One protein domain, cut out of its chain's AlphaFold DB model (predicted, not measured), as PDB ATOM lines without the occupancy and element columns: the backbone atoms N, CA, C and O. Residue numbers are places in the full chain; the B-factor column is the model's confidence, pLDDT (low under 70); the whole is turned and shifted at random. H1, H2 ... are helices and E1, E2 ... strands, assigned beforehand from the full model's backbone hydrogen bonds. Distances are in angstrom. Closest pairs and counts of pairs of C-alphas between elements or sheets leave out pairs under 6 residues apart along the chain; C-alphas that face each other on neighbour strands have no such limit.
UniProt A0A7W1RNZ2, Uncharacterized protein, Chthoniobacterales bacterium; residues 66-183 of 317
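What this domain is: This is residues 66 to 183 of the 317 residues of an uncharacterized protein of Chthoniobacterales bacterium (UniProt A0A7W1RNZ2). Little of the domain is regular structure: two small sheets make a sandwich, E3-E2-E4-E5 antiparallel and E1-E6-E7 mixed, with long loops round them and H1 at the end of E7. Seven strands, then H1, hold 45 of 118 printed residues, mostly strand. It is compact, radius of gyration of the C-alphas 14.0 A, spanning 39 by 35 by 28 A.

How they stand to each other: E1, residues 66 to 70, is parallel to E6, residues 153 to 161; N 69 and O 156, 2.8 A, are within hydrogen-bond range, as are the pairs below. Hairpins are E2, residues 82 to 85, with E3, residues 98 to 101 (N 84 and O 98, 2.9 A); E4, residues 124 to 129, with E5, residues 142 to 144 (N 143 and O 125, 3.0 A); and E6 with E7, residues 169 to 178 (N 159 and O 171, 2.9 A). E2 and E4 are antiparallel (N 83 and O 128, 2.9 A). H1, residues 180 to 183, too short for an O i to N i+4 pair, only grazes sheet E1-E6-E7.

Where its parts are: E1 begins at C-alpha 66 (-24.360, -28.607, -26.613). E7 measures 27.2 A. H1 ends at C-alpha 183 (-40.155, -25.245, -20.688).

The domain as a whole: The printed part has no cut. The four links from E1 to E5 are long. Residues 159 to 183 are among 53 under pLDDT 70.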
ATOM      1  N   VAL A  66     -24.998 -29.398 -27.667       78.44
ATOM      2  CA  VAL A  66     -24.360 -28.607 -26.613       78.44
ATOM      3  C   VAL A  66     -23.249 -27.756 -27.205       78.44
ATOM      4  O   VAL A  66     -22.553 -28.181 -28.121       78.44
ATOM      5  N   ARG A  67     -23.054 -26.553 -26.681       85.19
ATOM      6  CA  ARG A  67     -21.803 -25.810 -26.829       85.19
ATOM      7  C   ARG A  67     -21.258 -25.433 -25.463       85.19
ATOM      8  O   ARG A  67     -22.014 -25.291 -24.501       85.19
ATOM      9  N   VAL A  68     -19.949 -25.260 -25.395       84.50
ATOM     10  CA  VAL A  68     -19.214 -25.070 -24.149       84.50
ATOM     11  C   VAL A  68     -18.454 -23.754 -24.203       84.50
ATOM     12  O   VAL A  68     -17.745 -23.494 -25.170       84.50
ATOM     13  N   ALA A  69     -18.583 -22.939 -23.162       84.12
ATOM     14  CA  ALA A  69     -17.687 -21.827 -22.881       84.12
ATOM     15  C   ALA A  69     -16.625 -22.285 -21.872       84.12
ATOM     16  O   ALA A  69     -16.966 -22.699 -20.761       84.12
ATOM     17  N   ASN A  70     -15.344 -22.223 -22.242       85.50
ATOM     18  CA  ASN A  70     -14.252 -22.512 -21.313       85.50
ATOM     19  C   ASN A  70     -13.917 -21.246 -20.520       85.50
ATOM     20  O   ASN A  70     -13.167 -20.400 -21.000       85.50
ATOM     21  N   LEU A  71     -14.461 -21.116 -19.314       79.81
ATOM     22  CA  LEU A  71     -14.169 -20.016 -18.385       79.81
ATOM     23  C   LEU A  71     -13.471 -20.545 -17.120       79.81
ATOM     24  O   LEU A  71     -13.506 -19.909 -16.068       79.81
ATOM     25  N   LEU A  72     -12.870 -21.739 -17.212       76.25
ATOM     26  CA  LEU A  72     -12.337 -22.454 -16.065       76.25
ATOM     27  C   LEU A  72     -11.031 -21.808 -15.600       76.25
ATOM     28  O   LEU A  72     -10.061 -21.699 -16.355       76.25
ATOM     29  N   GLU A  73     -11.002 -21.441 -14.324       73.06
ATOM     30  CA  GLU A  73      -9.798 -21.030 -13.612       73.06
ATOM     31  C   GLU A  73      -9.455 -22.068 -12.543       73.06
ATOM     32  O   GLU A  73     -10.340 -22.605 -11.878       73.06
ATOM     33  N   ILE A  74      -8.164 -22.337 -12.377       72.69
ATOM     34  CA  ILE A  74      -7.594 -23.196 -11.342       72.69
ATOM     35  C   ILE A  74      -6.548 -22.356 -10.618       72.69
ATOM     36  O   ILE A  74      -5.663 -21.785 -11.255       72.69
ATOM     37  N   ASP A  75      -6.684 -22.235  -9.298       71.25
ATOM     38  CA  ASP A  75      -5.791 -21.439  -8.444       71.25
ATOM     39  C   ASP A  75      -5.611 -19.989  -8.937       71.25
ATOM     40  O   ASP A  75      -4.511 -19.438  -8.960       71.25
ATOM     41  N   GLY A  76      -6.712 -19.382  -9.393       65.88
ATOM     42  CA  GLY A  76      -6.732 -18.011  -9.912       65.88
ATOM     43  C   GLY A  76      -6.093 -17.828 -11.287       65.88
ATOM     44  O   GLY A  76      -5.882 -16.700 -11.719       65.88
ATOM     45  N   LYS A  77      -5.781 -18.916 -11.999       72.38
ATOM     46  CA  LYS A  77      -5.215 -18.864 -13.350       72.38
ATOM     47  C   LYS A  77      -6.097 -19.613 -14.343       72.38
ATOM     48  O   LYS A  77      -6.651 -20.650 -13.987       72.38
ATOM     49  N   PRO A  78      -6.198 -19.157 -15.602       78.81
ATOM     50  CA  PRO A  78      -6.842 -19.926 -16.661       78.81
ATOM     51  C   PRO A  78      -6.334 -21.373 -16.712       78.81
ATOM     52  O   PRO A  78      -5.126 -21.606 -16.725       78.81
ATOM     53  N   ALA A  79      -7.248 -22.341 -16.801       75.00
ATOM     54  CA  ALA A  79      -6.920 -23.769 -16.829       75.00
ATOM     55  C   ALA A  79      -6.179 -24.233 -18.104       75.00
ATOM     56  O   ALA A  79      -5.768 -25.391 -18.188       75.00
ATOM     57  N   GLY A  80      -6.002 -23.339 -19.082       86.12
ATOM     58  CA  GLY A  80      -5.465 -23.640 -20.407       86.12
ATOM     59  C   GLY A  80      -6.534 -24.150 -21.386       86.12
ATOM     60  O   GLY A  80      -7.729 -24.136 -21.067       86.12
ATOM     61  N   PRO A  81      -6.127 -24.547 -22.606       92.81
ATOM     62  CA  PRO A  81      -7.032 -25.135 -23.585       92.81
ATOM     63  C   PRO A  81      -7.527 -26.517 -23.136       92.81
ATOM     64  O   PRO A  81      -6.798 -27.278 -22.491       92.81
ATOM     65  N   LEU A  82      -8.772 -26.834 -23.492       90.31
ATOM     66  CA  LEU A  82      -9.461 -28.064 -23.094       90.31
ATOM     67  C   LEU A  82      -9.908 -28.881 -24.305       90.31
ATOM     68  O   LEU A  82     -10.350 -28.321 -25.310       90.31
ATOM     69  N   ASP A  83      -9.852 -30.200 -24.157       92.19
ATOM     70  CA  ASP A  83     -10.416 -31.166 -25.094       92.19
ATOM     71  C   ASP A  83     -11.640 -31.842 -24.478       92.19
ATOM     72  O   ASP A  83     -11.711 -32.065 -23.266       92.19
ATOM     73  N   PHE A  84     -12.607 -32.186 -25.325       89.81
ATOM     74  CA  PHE A  84     -13.850 -32.812 -24.901       89.81
ATOM     75  C   PHE A  84     -14.124 -34.088 -25.679       89.81
ATOM     76  O   PHE A  84     -14.124 -34.079 -26.912       89.81
ATOM     77  N   TYR A  85     -14.417 -35.164 -24.959       86.00
ATOM     78  CA  TYR A  85     -14.632 -36.497 -25.515       86.00
ATOM     79  C   TYR A  85     -15.997 -37.052 -25.108       86.00
ATOM     80  O   TYR A  85     -16.594 -36.620 -24.122       86.00
ATOM     81  N   GLU A  86     -16.475 -38.036 -25.866       78.62
ATOM     82  CA  GLU A  86     -17.697 -38.794 -25.550       78.62
ATOM     83  C   GLU A  86     -17.479 -39.767 -24.395       78.62
ATOM     84  O   GLU A  86     -18.415 -40.107 -23.683       78.62
ATOM     85  N   TYR A  87     -16.229 -40.182 -24.187       76.00
ATOM     86  CA  TYR A  87     -15.862 -41.222 -23.241       76.00
ATOM     87  C   TYR A  87     -15.007 -40.654 -22.113       76.00
ATOM     88  O   TYR A  87     -14.120 -39.830 -22.330       76.00
ATOM     89  N   GLY A  88     -15.220 -41.160 -20.896       75.50
ATOM     90  CA  GLY A  88     -14.403 -40.806 -19.730       75.50
ATOM     91  C   GLY A  88     -13.012 -41.446 -19.721       75.50
ATOM     92  O   GLY A  88     -12.223 -41.188 -18.814       75.50
ATOM     93  N   ARG A  89     -12.711 -42.304 -20.703       81.81
ATOM     94  CA  ARG A  89     -11.418 -42.980 -20.884       81.81
ATOM     95  C   ARG A  89     -11.069 -43.066 -22.376       81.81
ATOM     96  O   ARG A  89     -11.122 -44.164 -22.924       81.81
ATOM     97  N   PRO A  90     -10.785 -41.932 -23.038       83.06
ATOM     98  CA  PRO A  90     -10.458 -41.945 -24.454       83.06
ATOM     99  C   PRO A  90      -9.138 -42.690 -24.698       83.06
ATOM    100  O   PRO A  90      -8.155 -42.478 -23.982       83.06
ATOM    101  N   ASP A  91      -9.110 -43.567 -25.697       84.50
ATOM    102  CA  ASP A  91      -7.918 -44.307 -26.109       84.50
ATOM    103  C   ASP A  91      -7.060 -43.507 -27.098       84.50
ATOM    104  O   ASP A  91      -7.359 -42.362 -27.433       84.50
ATOM    105  N   SER A  92      -5.946 -44.071 -27.566       83.81
ATOM    106  CA  SER A  92      -5.021 -43.367 -28.464       83.81
ATOM    107  C   SER A  92      -5.645 -42.958 -29.804       83.81
ATOM    108  O   SER A  92      -5.228 -41.938 -30.355       83.81
ATOM    109  N   SER A  93      -6.653 -43.683 -30.287       86.88
ATOM    110  CA  SER A  93      -7.338 -43.452 -31.561       86.88
ATOM    111  C   SER A  93      -8.497 -42.454 -31.471       86.88
ATOM    112  O   SER A  93      -8.865 -41.862 -32.486       86.88
ATOM    113  N   ASP A  94      -9.021 -42.206 -30.268       87.31
ATOM    114  CA  ASP A  94     -10.134 -41.279 -30.071       87.31
ATOM    115  C   ASP A  94      -9.779 -39.831 -30.437       87.31
ATOM    116  O   ASP A  94      -8.733 -39.295 -30.052       87.31
ATOM    117  N   VAL A  95     -10.696 -39.164 -31.140       90.00
ATOM    118  CA  VAL A  95     -10.586 -37.751 -31.525       90.00
ATOM    119  C   VAL A  95     -11.533 -36.921 -30.648       90.00
ATOM    120  O   VAL A  95     -12.704 -37.287 -30.532       90.00
ATOM    121  N   PRO A  96     -11.077 -35.802 -30.048       90.81
ATOM    122  CA  PRO A  96     -11.967 -34.916 -29.310       90.81
ATOM    123  C   PRO A  96     -13.088 -34.375 -30.204       90.81
ATOM    124  O   PRO A  96     -12.844 -33.944 -31.330       90.81
ATOM    125  N   ILE A  97     -14.307 -34.314 -29.669       90.38
ATOM    126  CA  ILE A  97     -15.443 -33.662 -30.330       90.38
ATOM    127  C   ILE A  97     -15.237 -32.145 -30.379       90.38
ATOM    128  O   ILE A  97     -15.543 -31.490 -31.375       90.38
ATOM    129  N   ILE A  98     -14.730 -31.584 -29.282       93.06
ATOM    130  CA  ILE A  98     -14.271 -30.199 -29.210       93.06
ATOM    131  C   ILE A  98     -12.788 -30.273 -28.884       93.06
ATOM    132  O   ILE A  98     -12.415 -30.802 -27.837       93.06
ATOM    133  N   LYS A  99     -11.962 -29.756 -29.789       95.31
ATOM    134  CA  LYS A  99     -10.509 -29.749 -29.658       95.31
ATOM    135  C   LYS A  99     -10.011 -28.347 -29.330       95.31
ATOM    136  O   LYS A  99     -10.456 -27.386 -29.958       95.31
ATOM    137  N   HIS A 100      -9.070 -28.254 -28.395       95.81
ATOM    138  CA  HIS A 100      -8.318 -27.046 -28.049       95.81
ATOM    139  C   HIS A 100      -9.210 -25.830 -27.766       95.81
ATOM    140  O   HIS A 100      -8.953 -24.722 -28.236       95.81
ATOM    141  N   LEU A 101     -10.273 -26.014 -26.981       93.50
ATOM    142  CA  LEU A 101     -11.118 -24.900 -26.569       93.50
ATOM    143  C   LEU A 101     -10.358 -24.020 -25.571       93.50
ATOM    144  O   LEU A 101     -10.261 -24.350 -24.388       93.50
ATOM    145  N   GLU A 102      -9.810 -22.906 -26.047       92.69
ATOM    146  CA  GLU A 102      -9.058 -21.957 -25.222       92.69
ATOM    147  C   GLU A 102      -9.941 -21.265 -24.173       92.69
ATOM    148  O   GLU A 102     -11.154 -21.111 -24.335       92.69
ATOM    149  N   TYR A 103      -9.311 -20.794 -23.098       85.31
ATOM    150  CA  TYR A 103      -9.986 -19.997 -22.080       85.31
ATOM    151  C   TYR A 103     -10.587 -18.710 -22.680       85.31
ATOM    152  O   TYR A 103      -9.966 -18.025 -23.494       85.31
ATOM    153  N   GLY A 104     -11.804 -18.367 -22.261       78.62
ATOM    154  CA  GLY A 104     -12.584 -17.250 -22.790       78.62
ATOM    155  C   GLY A 104     -13.209 -17.517 -24.163       78.62
ATOM    156  O   GLY A 104     -13.842 -16.620 -24.719       78.62
ATOM    157  N   LYS A 105     -13.052 -18.721 -24.733       87.75
ATOM    158  CA  LYS A 105     -13.683 -19.104 -26.003       87.75
ATOM    159  C   LYS A 105     -14.926 -19.952 -25.783       87.75
ATOM    160  O   LYS A 105     -15.109 -20.595 -24.748       87.75
ATOM    161  N   ILE A 106     -15.774 -19.945 -26.806       87.12
ATOM    162  CA  ILE A 106     -17.023 -20.697 -26.872       87.12
ATOM    163  C   ILE A 106     -16.939 -21.618 -28.085       87.12
ATOM    164  O   ILE A 106     -16.567 -21.178 -29.173       87.12
ATOM    165  N   SER A 107     -17.262 -22.894 -27.902       91.38
ATOM    166  CA  SER A 107     -17.266 -23.872 -28.984       91.38
ATOM    167  C   SER A 107     -18.436 -23.655 -29.950       91.38
ATOM    168  O   SER A 107     -19.437 -23.003 -29.638       91.38
ATOM    169  N   GLY A 108     -18.359 -24.297 -31.116       88.06
ATOM    170  CA  GLY A 108     -19.559 -24.599 -31.893       88.06
ATOM    171  C   GLY A 108     -20.482 -25.571 -31.149       88.06
ATOM    172  O   GLY A 108     -20.096 -26.181 -30.148       88.06
ATOM    173  N   TYR A 109     -21.705 -25.726 -31.652       85.19
ATOM    174  CA  TYR A 109     -22.614 -26.762 -31.172       85.19
ATOM    175  C   TYR A 109     -22.169 -28.144 -31.648       85.19
ATOM    176  O   TYR A 109     -21.948 -28.347 -32.841       85.19
ATOM    177  N   VAL A 110     -22.141 -29.098 -30.727       86.06
ATOM    178  CA  VAL A 110     -21.783 -30.496 -30.963       86.06
ATOM    179  C   VAL A 110     -22.854 -31.422 -30.395       86.06
ATOM    180  O   VAL A 110     -23.596 -31.033 -29.497       86.06
ATOM    181  N   SER A 111     -22.945 -32.640 -30.920       81.44
ATOM    182  CA  SER A 111     -23.888 -33.666 -30.460       81.44
ATOM    183  C   SER A 111     -23.102 -34.887 -29.990       81.44
ATOM    184  O   SER A 111     -22.797 -35.743 -30.819       81.44
ATOM    185  N   PRO A 112     -22.724 -34.961 -28.703       71.94
ATOM    186  CA  PRO A 112     -22.044 -36.136 -28.182       71.94
ATOM    187  C   PRO A 112     -22.959 -37.354 -28.261       71.94
ATOM    188  O   PRO A 112     -24.150 -37.280 -27.934       71.94
ATOM    189  N   ARG A 113     -22.408 -38.477 -28.715       68.38
ATOM    190  CA  ARG A 113     -23.136 -39.741 -28.828       68.38
ATOM    191  C   ARG A 113     -23.513 -40.274 -27.442       68.38
ATOM    192  O   ARG A 113     -22.801 -40.076 -26.462       68.38
ATOM    193  N   ALA A 114     -24.657 -40.953 -27.362       61.09
ATOM    194  CA  ALA A 114     -24.961 -41.802 -26.215       61.09
ATOM    195  C   ALA A 114     -24.149 -43.095 -26.287       61.09
ATOM    196  O   ALA A 114     -23.966 -43.641 -27.376       61.09
ATOM    197  N   ASP A 115     -23.807 -43.648 -25.122       53.44
ATOM    198  CA  ASP A 115     -23.135 -44.951 -25.005       53.44
ATOM    199  C   ASP A 115     -23.963 -46.118 -25.593       53.44
ATOM    200  O   ASP A 115     -23.428 -47.196 -25.849       53.44
ATOM    201  N   ALA A 116     -25.268 -45.928 -25.837       56.91
ATOM    202  CA  ALA A 116     -26.132 -46.913 -26.484       56.91
ATOM    203  C   ALA A 116     -27.273 -46.261 -27.292       56.91
ATOM    204  O   ALA A 116     -27.817 -45.240 -26.869       56.91
ATOM    205  N   PRO A 117     -27.748 -46.882 -28.389       54.19
ATOM    206  CA  PRO A 117     -28.875 -46.388 -29.183       54.19
ATOM    207  C   PRO A 117     -30.251 -46.611 -28.510       54.19
ATOM    208  O   PRO A 117     -31.285 -46.638 -29.178       54.19
ATOM    209  N   ASN A 118     -30.290 -46.785 -27.190       55.97
ATOM    210  CA  ASN A 118     -31.531 -47.025 -26.469       55.97
ATOM    211  C   ASN A 118     -32.187 -45.694 -26.062       55.97
ATOM    212  O   ASN A 118     -31.487 -44.784 -25.607       55.97
ATOM    213  N   PRO A 119     -33.522 -45.571 -26.172       50.94
ATOM    214  CA  PRO A 119     -34.261 -44.413 -25.672       50.94
ATOM    215  C   PRO A 119     -33.935 -44.163 -24.184       50.94
ATOM    216  O   PRO A 119     -34.168 -45.035 -23.346       50.94
ATOM    217  N   GLY A 120     -33.346 -43.007 -23.854       52.94
ATOM    218  CA  GLY A 120     -32.918 -42.663 -22.488       52.94
ATOM    219  C   GLY A 120     -31.490 -43.017 -22.097       52.94
ATOM    220  O   GLY A 120     -31.109 -42.752 -20.955       52.94
ATOM    221  N   ALA A 121     -30.684 -43.550 -23.018       55.41
ATOM    222  CA  ALA A 121     -29.245 -43.626 -22.816       55.41
ATOM    223  C   ALA A 121     -28.679 -42.229 -22.523       55.41
ATOM    224  O   ALA A 121     -29.096 -41.226 -23.112       55.41
ATOM    225  N   LYS A 122     -27.747 -42.160 -21.574       60.97
ATOM    226  CA  LYS A 122     -27.088 -40.904 -21.235       60.97
ATOM    227  C   LYS A 122     -26.084 -40.564 -22.335       60.97
ATOM    228  O   LYS A 122     -25.342 -41.432 -22.783       60.97
ATOM    229  N   SER A 123     -26.100 -39.311 -22.777       67.69
ATOM    230  CA  SER A 123     -24.994 -38.725 -23.528       67.69
ATOM    231  C   SER A 123     -24.155 -37.923 -22.549       67.69
ATOM    232  O   SER A 123     -24.694 -37.251 -21.663       67.69
ATOM    233  N   PHE A 124     -22.842 -38.033 -22.684       72.81
ATOM    234  CA  PHE A 124     -21.893 -37.384 -21.806       72.81
ATOM    235  C   PHE A 124     -20.873 -36.623 -22.633       72.81
ATOM    236  O   PHE A 124     -20.469 -37.051 -23.713       72.81
ATOM    237  N   LEU A 125     -20.449 -35.481 -22.105       78.62
ATOM    238  CA  LEU A 125     -19.259 -34.804 -22.586       78.62
ATOM    239  C   LEU A 125     -18.271 -34.728 -21.428       78.62
ATOM    240  O   LEU A 125     -18.566 -34.127 -20.392       78.62
ATOM    241  N   PHE A 126     -17.132 -35.384 -21.605       81.62
ATOM    242  CA  PHE A 126     -16.061 -35.461 -20.624       81.62
ATOM    243  C   PHE A 126     -14.991 -34.436 -20.960       81.62
ATOM    244  O   PHE A 126     -14.577 -34.323 -22.113       81.62
ATOM    245  N   VAL A 127     -14.549 -33.697 -19.949       85.19
ATOM    246  CA  VAL A 127     -13.567 -32.620 -20.096       85.19
ATOM    247  C   VAL A 127     -12.171 -33.077 -19.690       85.19
ATOM    248  O   VAL A 127     -11.973 -33.629 -18.605       85.19
ATOM    249  N   PHE A 128     -11.197 -32.785 -20.547       86.50
ATOM    250  CA  PHE A 128      -9.782 -33.067 -20.351       86.50
ATOM    251  C   PHE A 128      -8.951 -31.825 -20.675       86.50
ATOM    252  O   PHE A 128      -9.398 -30.913 -21.374       86.50
ATOM    253  N   ARG A 129      -7.712 -31.786 -20.183       89.31
ATOM    254  CA  ARG A 129      -6.727 -30.827 -20.696       89.31
ATOM    255  C   ARG A 129      -6.426 -31.145 -22.161       89.31
ATOM    256  O   ARG A 129      -6.441 -32.314 -22.543       89.31
ATOM    257  N   ALA A 130      -6.137 -30.116 -22.952       91.69
ATOM    258  CA  ALA A 130      -5.757 -30.281 -24.351       91.69
ATOM    259  C   ALA A 130      -4.632 -31.309 -24.521       91.69
ATOM    260  O   ALA A 130      -3.661 -31.306 -23.759       91.69
ATOM    261  N   ASP A 131      -4.794 -32.187 -25.511       90.25
ATOM    262  CA  ASP A 131      -3.870 -33.267 -25.867       90.25
ATOM    263  C   ASP A 131      -3.632 -34.300 -24.748       90.25
ATOM    264  O   ASP A 131      -2.775 -35.179 -24.870       90.25
ATOM    265  N   GLN A 132      -4.414 -34.242 -23.665       87.38
ATOM    266  CA  GLN A 132      -4.380 -35.209 -22.574       87.38
ATOM    267  C   GLN A 132      -5.635 -36.078 -22.601       87.38
ATOM    268  O   GLN A 132      -6.752 -35.607 -22.789       87.38
ATOM    269  N   LYS A 133      -5.436 -37.379 -22.380       81.75
ATOM    270  CA  LYS A 133      -6.501 -38.397 -22.336       81.75
ATOM    271  C   LYS A 133      -6.640 -39.046 -20.955       81.75
ATOM    272  O   LYS A 133      -7.478 -39.912 -20.734       81.75
ATOM    273  N   THR A 134      -5.815 -38.613 -20.004       80.19
ATOM    274  CA  THR A 134      -5.834 -39.075 -18.618       80.19
ATOM    275  C   THR A 134      -6.657 -38.131 -17.758       80.19
ATOM    276  O   THR A 134      -6.371 -36.936 -17.689       80.19
ATOM    277  N   SER A 135      -7.656 -38.681 -17.069       70.12
ATOM    278  CA  SER A 135      -8.440 -37.936 -16.085       70.12
ATOM    279  C   SER A 135      -7.542 -37.565 -14.906       70.12
ATOM    280  O   SER A 135      -7.050 -38.440 -14.196       70.12
ATOM    281  N   VAL A 136      -7.327 -36.272 -14.701       66.44
ATOM    282  CA  VAL A 136      -6.608 -35.722 -13.547       66.44
ATOM    283  C   VAL A 136      -7.481 -34.654 -12.925       66.44
ATOM    284  O   VAL A 136      -7.961 -33.788 -13.639       66.44
ATOM    285  N   HIS A 137      -7.699 -34.696 -11.616       59.25
ATOM    286  CA  HIS A 137      -8.519 -33.703 -10.916       59.25
ATOM    287  C   HIS A 137      -8.065 -32.259 -11.240       59.25
ATOM    288  O   HIS A 137      -6.855 -32.018 -11.264       59.25
ATOM    289  N   PRO A 138      -8.965 -31.288 -11.510       60.62
ATOM    290  CA  PRO A 138     -10.438 -31.349 -11.487       60.62
ATOM    291  C   PRO A 138     -11.092 -31.900 -12.772       60.62
ATOM    292  O   PRO A 138     -12.310 -31.845 -12.935       60.62
ATOM    293  N   PHE A 139     -10.292 -32.366 -13.727       64.06
ATOM    294  CA  PHE A 139     -10.732 -32.875 -15.024       64.06
ATOM    295  C   PHE A 139     -11.227 -34.326 -14.921       64.06
ATOM    296  O   PHE A 139     -10.838 -35.076 -14.024       64.06
ATOM    297  N   GLY A 140     -12.104 -34.715 -15.848       55.12
ATOM    298  CA  GLY A 140     -12.952 -35.909 -15.727       55.12
ATOM    299  C   GLY A 140     -14.388 -35.617 -15.289       55.12
ATOM    300  O   GLY A 140     -15.186 -36.543 -15.153       55.12
ATOM    301  N   GLY A 141     -14.729 -34.338 -15.089       62.50
ATOM    302  CA  GLY A 141     -16.108 -33.893 -14.900       62.50
ATOM    303  C   GLY A 141     -16.994 -34.249 -16.099       62.50
ATOM    304  O   GLY A 141     -16.521 -34.345 -17.235       62.50
ATOM    305  N   VAL A 142     -18.285 -34.439 -15.830       68.88
ATOM    306  CA  VAL A 142     -19.262 -34.925 -16.809       68.88
ATOM    307  C   VAL A 142     -20.345 -33.887 -17.039       68.88
ATOM    308  O   VAL A 142     -20.985 -33.423 -16.098       68.88
ATOM    309  N   ILE A 143     -20.603 -33.575 -18.304       68.25
ATOM    310  CA  ILE A 143     -21.785 -32.818 -18.711       68.25
ATOM    311  C   ILE A 143     -22.874 -33.833 -19.066       68.25
ATOM    312  O   ILE A 143     -22.840 -34.427 -20.148       68.25
ATOM    313  N   ASP A 144     -23.810 -34.056 -18.138       66.50
ATOM    314  CA  ASP A 144     -24.943 -34.973 -18.326       66.50
ATOM    315  C   ASP A 144     -25.937 -34.386 -19.341       66.50
ATOM    316  O   ASP A 144     -26.584 -33.362 -19.109       66.50
ATOM    317  N   GLN A 145     -26.045 -35.057 -20.484       62.38
ATOM    318  CA  GLN A 145     -26.972 -34.743 -21.568       62.38
ATOM    319  C   GLN A 145     -28.041 -35.831 -21.727       62.38
ATOM    320  O   GLN A 145     -28.547 -36.098 -22.818       62.38
ATOM    321  N   SER A 146     -28.415 -36.493 -20.634       59.31
ATOM    322  CA  SER A 146     -29.502 -37.466 -20.627       59.31
ATOM    323  C   SER A 146     -30.865 -36.810 -20.854       59.31
ATOM    324  O   SER A 146     -31.206 -35.776 -20.273       59.31
ATOM    325  N   GLY A 147     -31.671 -37.426 -21.724       55.84
ATOM    326  CA  GLY A 147     -33.035 -36.982 -22.020       55.84
ATOM    327  C   GLY A 147     -33.148 -35.748 -22.920       55.84
ATOM    328  O   GLY A 147     -34.151 -35.043 -22.819       55.84
ATOM    329  N   TRP A 148     -32.135 -35.490 -23.748       64.81
ATOM    330  CA  TRP A 148     -32.146 -34.467 -24.796       64.81
ATOM    331  C   TRP A 148     -32.681 -35.071 -26.087       64.81
ATOM    332  O   TRP A 148     -32.469 -36.246 -26.354       64.81
ATOM    333  N   GLU A 149     -33.359 -34.286 -26.905       63.81
ATOM    334  CA  GLU A 149     -33.949 -34.764 -28.152       63.81
ATOM    335  C   GLU A 149     -33.445 -33.995 -29.371       63.81
ATOM    336  O   GLU A 149     -32.744 -32.987 -29.273       63.81
ATOM    337  N   ALA A 150     -33.800 -34.483 -30.560       66.50
ATOM    338  CA  ALA A 150     -33.502 -33.804 -31.811       66.50
ATOM    339  C   ALA A 150     -34.141 -32.408 -31.807       66.50
ATOM    340  O   ALA A 150     -35.358 -32.275 -31.700       66.50
ATOM    341  N   GLY A 151     -33.306 -31.377 -31.932       66.25
ATOM    342  CA  GLY A 151     -33.727 -29.974 -31.885       66.25
ATOM    343  C   GLY A 151     -33.461 -29.276 -30.548       66.25
ATOM    344  O   GLY A 151     -33.449 -28.045 -30.519       66.25
ATOM    345  N   ASP A 152     -33.163 -30.021 -29.479       70.62
ATOM    346  CA  ASP A 152     -32.756 -29.430 -28.204       70.62
ATOM    347  C   ASP A 152     -31.352 -28.809 -28.322       70.62
ATOM    348  O   ASP A 152     -30.455 -29.364 -28.969       70.62
ATOM    349  N   ARG A 153     -31.146 -27.645 -27.692       72.19
ATOM    350  CA  ARG A 153     -29.861 -26.926 -27.674       72.19
ATOM    351  C   ARG A 153     -29.530 -26.387 -26.288       72.19
ATOM    352  O   ARG A 153     -30.433 -25.963 -25.567       72.19
ATOM    353  N   MET A 154     -28.246 -26.360 -25.938       73.38
ATOM    354  CA  MET A 154     -27.752 -25.770 -24.691       73.38
ATOM    355  C   MET A 154     -26.389 -25.134 -24.808       73.38
ATOM    356  O   MET A 154     -25.503 -25.630 -25.505       73.38
ATOM    357  N   SER A 155     -26.225 -24.097 -23.996       74.88
ATOM    358  CA  SER A 155     -24.921 -23.597 -23.617       74.88
ATOM    359  C   SER A 155     -24.601 -23.932 -22.185       74.88
ATOM    360  O   SER A 155     -25.425 -23.756 -21.286       74.88
ATOM    361  N   ILE A 156     -23.354 -24.308 -21.973       74.88
ATOM    362  CA  ILE A 156     -22.774 -24.397 -20.645       74.88
ATOM    363  C   ILE A 156     -21.567 -23.473 -20.559       74.88
ATOM    364  O   ILE A 156     -20.834 -23.307 -21.534       74.88
ATOM    365  N   ALA A 157     -21.333 -22.915 -19.380       75.00
ATOM    366  CA  ALA A 157     -20.046 -22.343 -19.027       75.00
ATOM    367  C   ALA A 157     -19.368 -23.230 -17.987       75.00
ATOM    368  O   ALA A 157     -20.000 -23.618 -17.003       75.00
ATOM    369  N   LEU A 158     -18.095 -23.541 -18.225       75.06
ATOM    370  CA  LEU A 158     -17.226 -24.149 -17.226       75.06
ATOM    371  C   LEU A 158     -16.636 -23.031 -16.378       75.06
ATOM    372  O   LEU A 158     -15.906 -22.203 -16.911       75.06
ATOM    373  N   GLY A 159     -16.946 -23.005 -15.090       66.94
ATOM    374  CA  GLY A 159     -16.329 -22.111 -14.114       66.94
ATOM    375  C   GLY A 159     -15.674 -22.902 -12.980       66.94
ATOM    376  O   GLY A 159     -15.836 -24.122 -12.906       66.94
ATOM    377  N   PRO A 160     -14.950 -22.244 -12.066       58.59
ATOM    378  CA  PRO A 160     -14.542 -22.887 -10.820       58.59
ATOM    379  C   PRO A 160     -15.797 -23.270 -10.012       58.59
ATOM    380  O   PRO A 160     -16.666 -22.415  -9.834       58.59
ATOM    381  N   ALA A 161     -15.925 -24.510  -9.527       51.19
ATOM    382  CA  ALA A 161     -16.895 -24.908  -8.495       51.19
ATOM    383  C   ALA A 161     -16.223 -24.985  -7.123       51.19
ATOM    384  O   ALA A 161     -15.036 -25.294  -7.000       51.19
ATOM    385  N   GLN A 162     -17.006 -24.674  -6.091       47.53
ATOM    386  CA  GLN A 162     -16.641 -24.940  -4.711       47.53
ATOM    387  C   GLN A 162     -17.334 -26.234  -4.293       47.53
ATOM    388  O   GLN A 162     -18.534 -26.226  -4.043       47.53
ATOM    389  N   ASP A 163     -16.579 -27.320  -4.176       40.72
ATOM    390  CA  ASP A 163     -16.945 -28.356  -3.221       40.72
ATOM    391  C   ASP A 163     -16.127 -28.096  -1.962       40.72
ATOM    392  O   ASP A 163     -14.895 -28.188  -1.958       40.72
ATOM    393  N   ALA A 164     -16.815 -27.717  -0.885       33.38
ATOM    394  CA  ALA A 164     -16.223 -27.611   0.437       33.38
ATOM    395  C   ALA A 164     -15.763 -29.011   0.888       33.38
ATOM    396  O   ALA A 164     -16.502 -29.738   1.544       33.38
ATOM    397  N   GLY A 165     -14.548 -29.405   0.496       35.78
ATOM    398  CA  GLY A 165     -13.877 -30.606   0.994       35.78
ATOM    399  C   GLY A 165     -13.206 -31.523  -0.035       35.78
ATOM    400  O   GLY A 165     -12.455 -32.393   0.393       35.78
ATOM    401  N   SER A 166     -13.399 -31.356  -1.352       37.78
ATOM    402  CA  SER A 166     -12.899 -32.324  -2.360       37.78
ATOM    403  C   SER A 166     -12.066 -31.726  -3.503       37.78
ATOM    404  O   SER A 166     -12.092 -32.228  -4.625       37.78
ATOM    405  N   GLY A 167     -11.281 -30.681  -3.221       45.09
ATOM    406  CA  GLY A 167     -10.424 -30.026  -4.218       45.09
ATOM    407  C   GLY A 167     -11.221 -29.270  -5.289       45.09
ATOM    408  O   GLY A 167     -12.445 -29.234  -5.252       45.09
ATOM    409  N   ALA A 168     -10.524 -28.645  -6.244       43.03
ATOM    410  CA  ALA A 168     -11.156 -27.889  -7.330       43.03
ATOM    411  C   ALA A 168     -12.234 -28.739  -8.038       43.03
ATOM    412  O   ALA A 168     -11.945 -29.848  -8.456       43.03
ATOM    413  N   SER A 169     -13.466 -28.267  -8.186       47.47
ATOM    414  CA  SER A 169     -14.457 -28.917  -9.053       47.47
ATOM    415  C   SER A 169     -14.828 -27.981 -10.202       47.47
ATOM    416  O   SER A 169     -14.472 -26.801 -10.196       47.47
ATOM    417  N   ILE A 170     -15.482 -28.499 -11.242       53.50
ATOM    418  CA  ILE A 170     -15.906 -27.695 -12.397       53.50
ATOM    419  C   ILE A 170     -17.378 -27.327 -12.208       53.50
ATOM    420  O   ILE A 170     -18.247 -28.197 -12.240       53.50
ATOM    421  N   ALA A 171     -17.672 -26.037 -12.033       51.12
ATOM    422  CA  ALA A 171     -19.037 -25.528 -12.039       51.12
ATOM    423  C   ALA A 171     -19.556 -25.563 -13.472       51.12
ATOM    424  O   ALA A 171     -19.011 -24.891 -14.348       51.12
ATOM    425  N   ILE A 172     -20.621 -26.324 -13.704       56.31
ATOM    426  CA  ILE A 172     -21.320 -26.342 -14.987       56.31
ATOM    427  C   ILE A 172     -22.531 -25.426 -14.855       56.31
ATOM    428  O   ILE A 172     -23.594 -25.808 -14.364       56.31
ATOM    429  N   VAL A 173     -22.366 -24.184 -15.293       56.38
ATOM    430  CA  VAL A 173     -23.449 -23.204 -15.342       56.38
ATOM    431  C   VAL A 173     -24.188 -23.408 -16.664       56.38
ATOM    432  O   VAL A 173     -23.812 -22.849 -17.694       56.38
ATOM    433  N   ALA A 174     -25.209 -24.265 -16.646       54.09
ATOM    434  CA  ALA A 174     -26.014 -24.592 -17.820       54.09
ATOM    435  C   ALA A 174     -27.175 -23.608 -18.016       54.09
ATOM    436  O   ALA A 174     -27.805 -23.179 -17.045       54.09
ATOM    437  N   ILE A 175     -27.465 -23.275 -19.276       50.84
ATOM    438  CA  ILE A 175     -28.703 -22.614 -19.702       50.84
ATOM    439  C   ILE A 175     -29.238 -23.364 -20.924       50.84
ATOM    440  O   ILE A 175     -28.558 -23.487 -21.946       50.84
ATOM    441  N   ALA A 176     -30.455 -23.893 -20.802       49.28
ATOM    442  CA  ALA A 176     -31.142 -24.560 -21.899       49.28
ATOM    443  C   ALA A 176     -31.668 -23.507 -22.894       49.28
ATOM    444  O   ALA A 176     -32.289 -22.518 -22.510       49.28
ATOM    445  N   GLU A 177     -31.392 -23.697 -24.182       48.41
ATOM    446  CA  GLU A 177     -31.484 -22.644 -25.202       48.41
ATOM    447  C   GLU A 177     -32.621 -22.853 -26.210       48.41
ATOM    448  O   GLU A 177     -33.197 -21.882 -26.702       48.41
ATOM    449  N   ALA A 178     -32.969 -24.109 -26.491       47.75
ATOM    450  CA  ALA A 178     -34.153 -24.530 -27.240       47.75
ATOM    451  C   ALA A 178     -34.503 -25.981 -26.856       47.75
ATOM    452  O   ALA A 178     -33.604 -26.721 -26.452       47.75
ATOM    453  N   GLY A 179     -35.775 -26.386 -26.955       41.59
ATOM    454  CA  GLY A 179     -36.176 -27.772 -26.688       41.59
ATOM    455  C   GLY A 179     -37.173 -27.993 -25.553       41.59
ATOM    456  O   GLY A 179     -37.542 -27.063 -24.838       41.59
ATOM    457  N   ARG A 180     -37.608 -29.243 -25.351       43.62
ATOM    458  CA  ARG A 180     -38.656 -29.569 -24.355       43.62
ATOM    459  C   ARG A 180     -38.255 -29.266 -22.908       43.62
ATOM    460  O   ARG A 180     -39.125 -28.920 -22.110       43.62
ATOM    461  N   ARG A 181     -36.963 -29.352 -22.567       40.78
ATOM    462  CA  ARG A 181     -36.436 -29.001 -21.231       40.78
ATOM    463  C   ARG A 181     -36.342 -27.498 -20.973       40.78
ATOM    464  O   ARG A 181     -36.242 -27.090 -19.826       40.78
ATOM    465  N   VAL A 182     -36.447 -26.669 -22.010       41.00
ATOM    466  CA  VAL A 182     -36.482 -25.208 -21.858       41.00
ATOM    467  C   VAL A 182     -37.786 -24.749 -21.196       41.00
ATOM    468  O   VAL A 182     -37.837 -23.666 -20.624       41.00
ATOM    469  N   ASN A 183     -38.826 -25.590 -21.191       32.94
ATOM    470  CA  ASN A 183     -40.155 -25.245 -20.688       32.94
ATOM    471  C   ASN A 183     -40.254 -25.062 -19.160       32.94
ATOM    472  O   ASN A 183     -41.256 -24.510 -18.713       32.94
TER     473      ASN A 183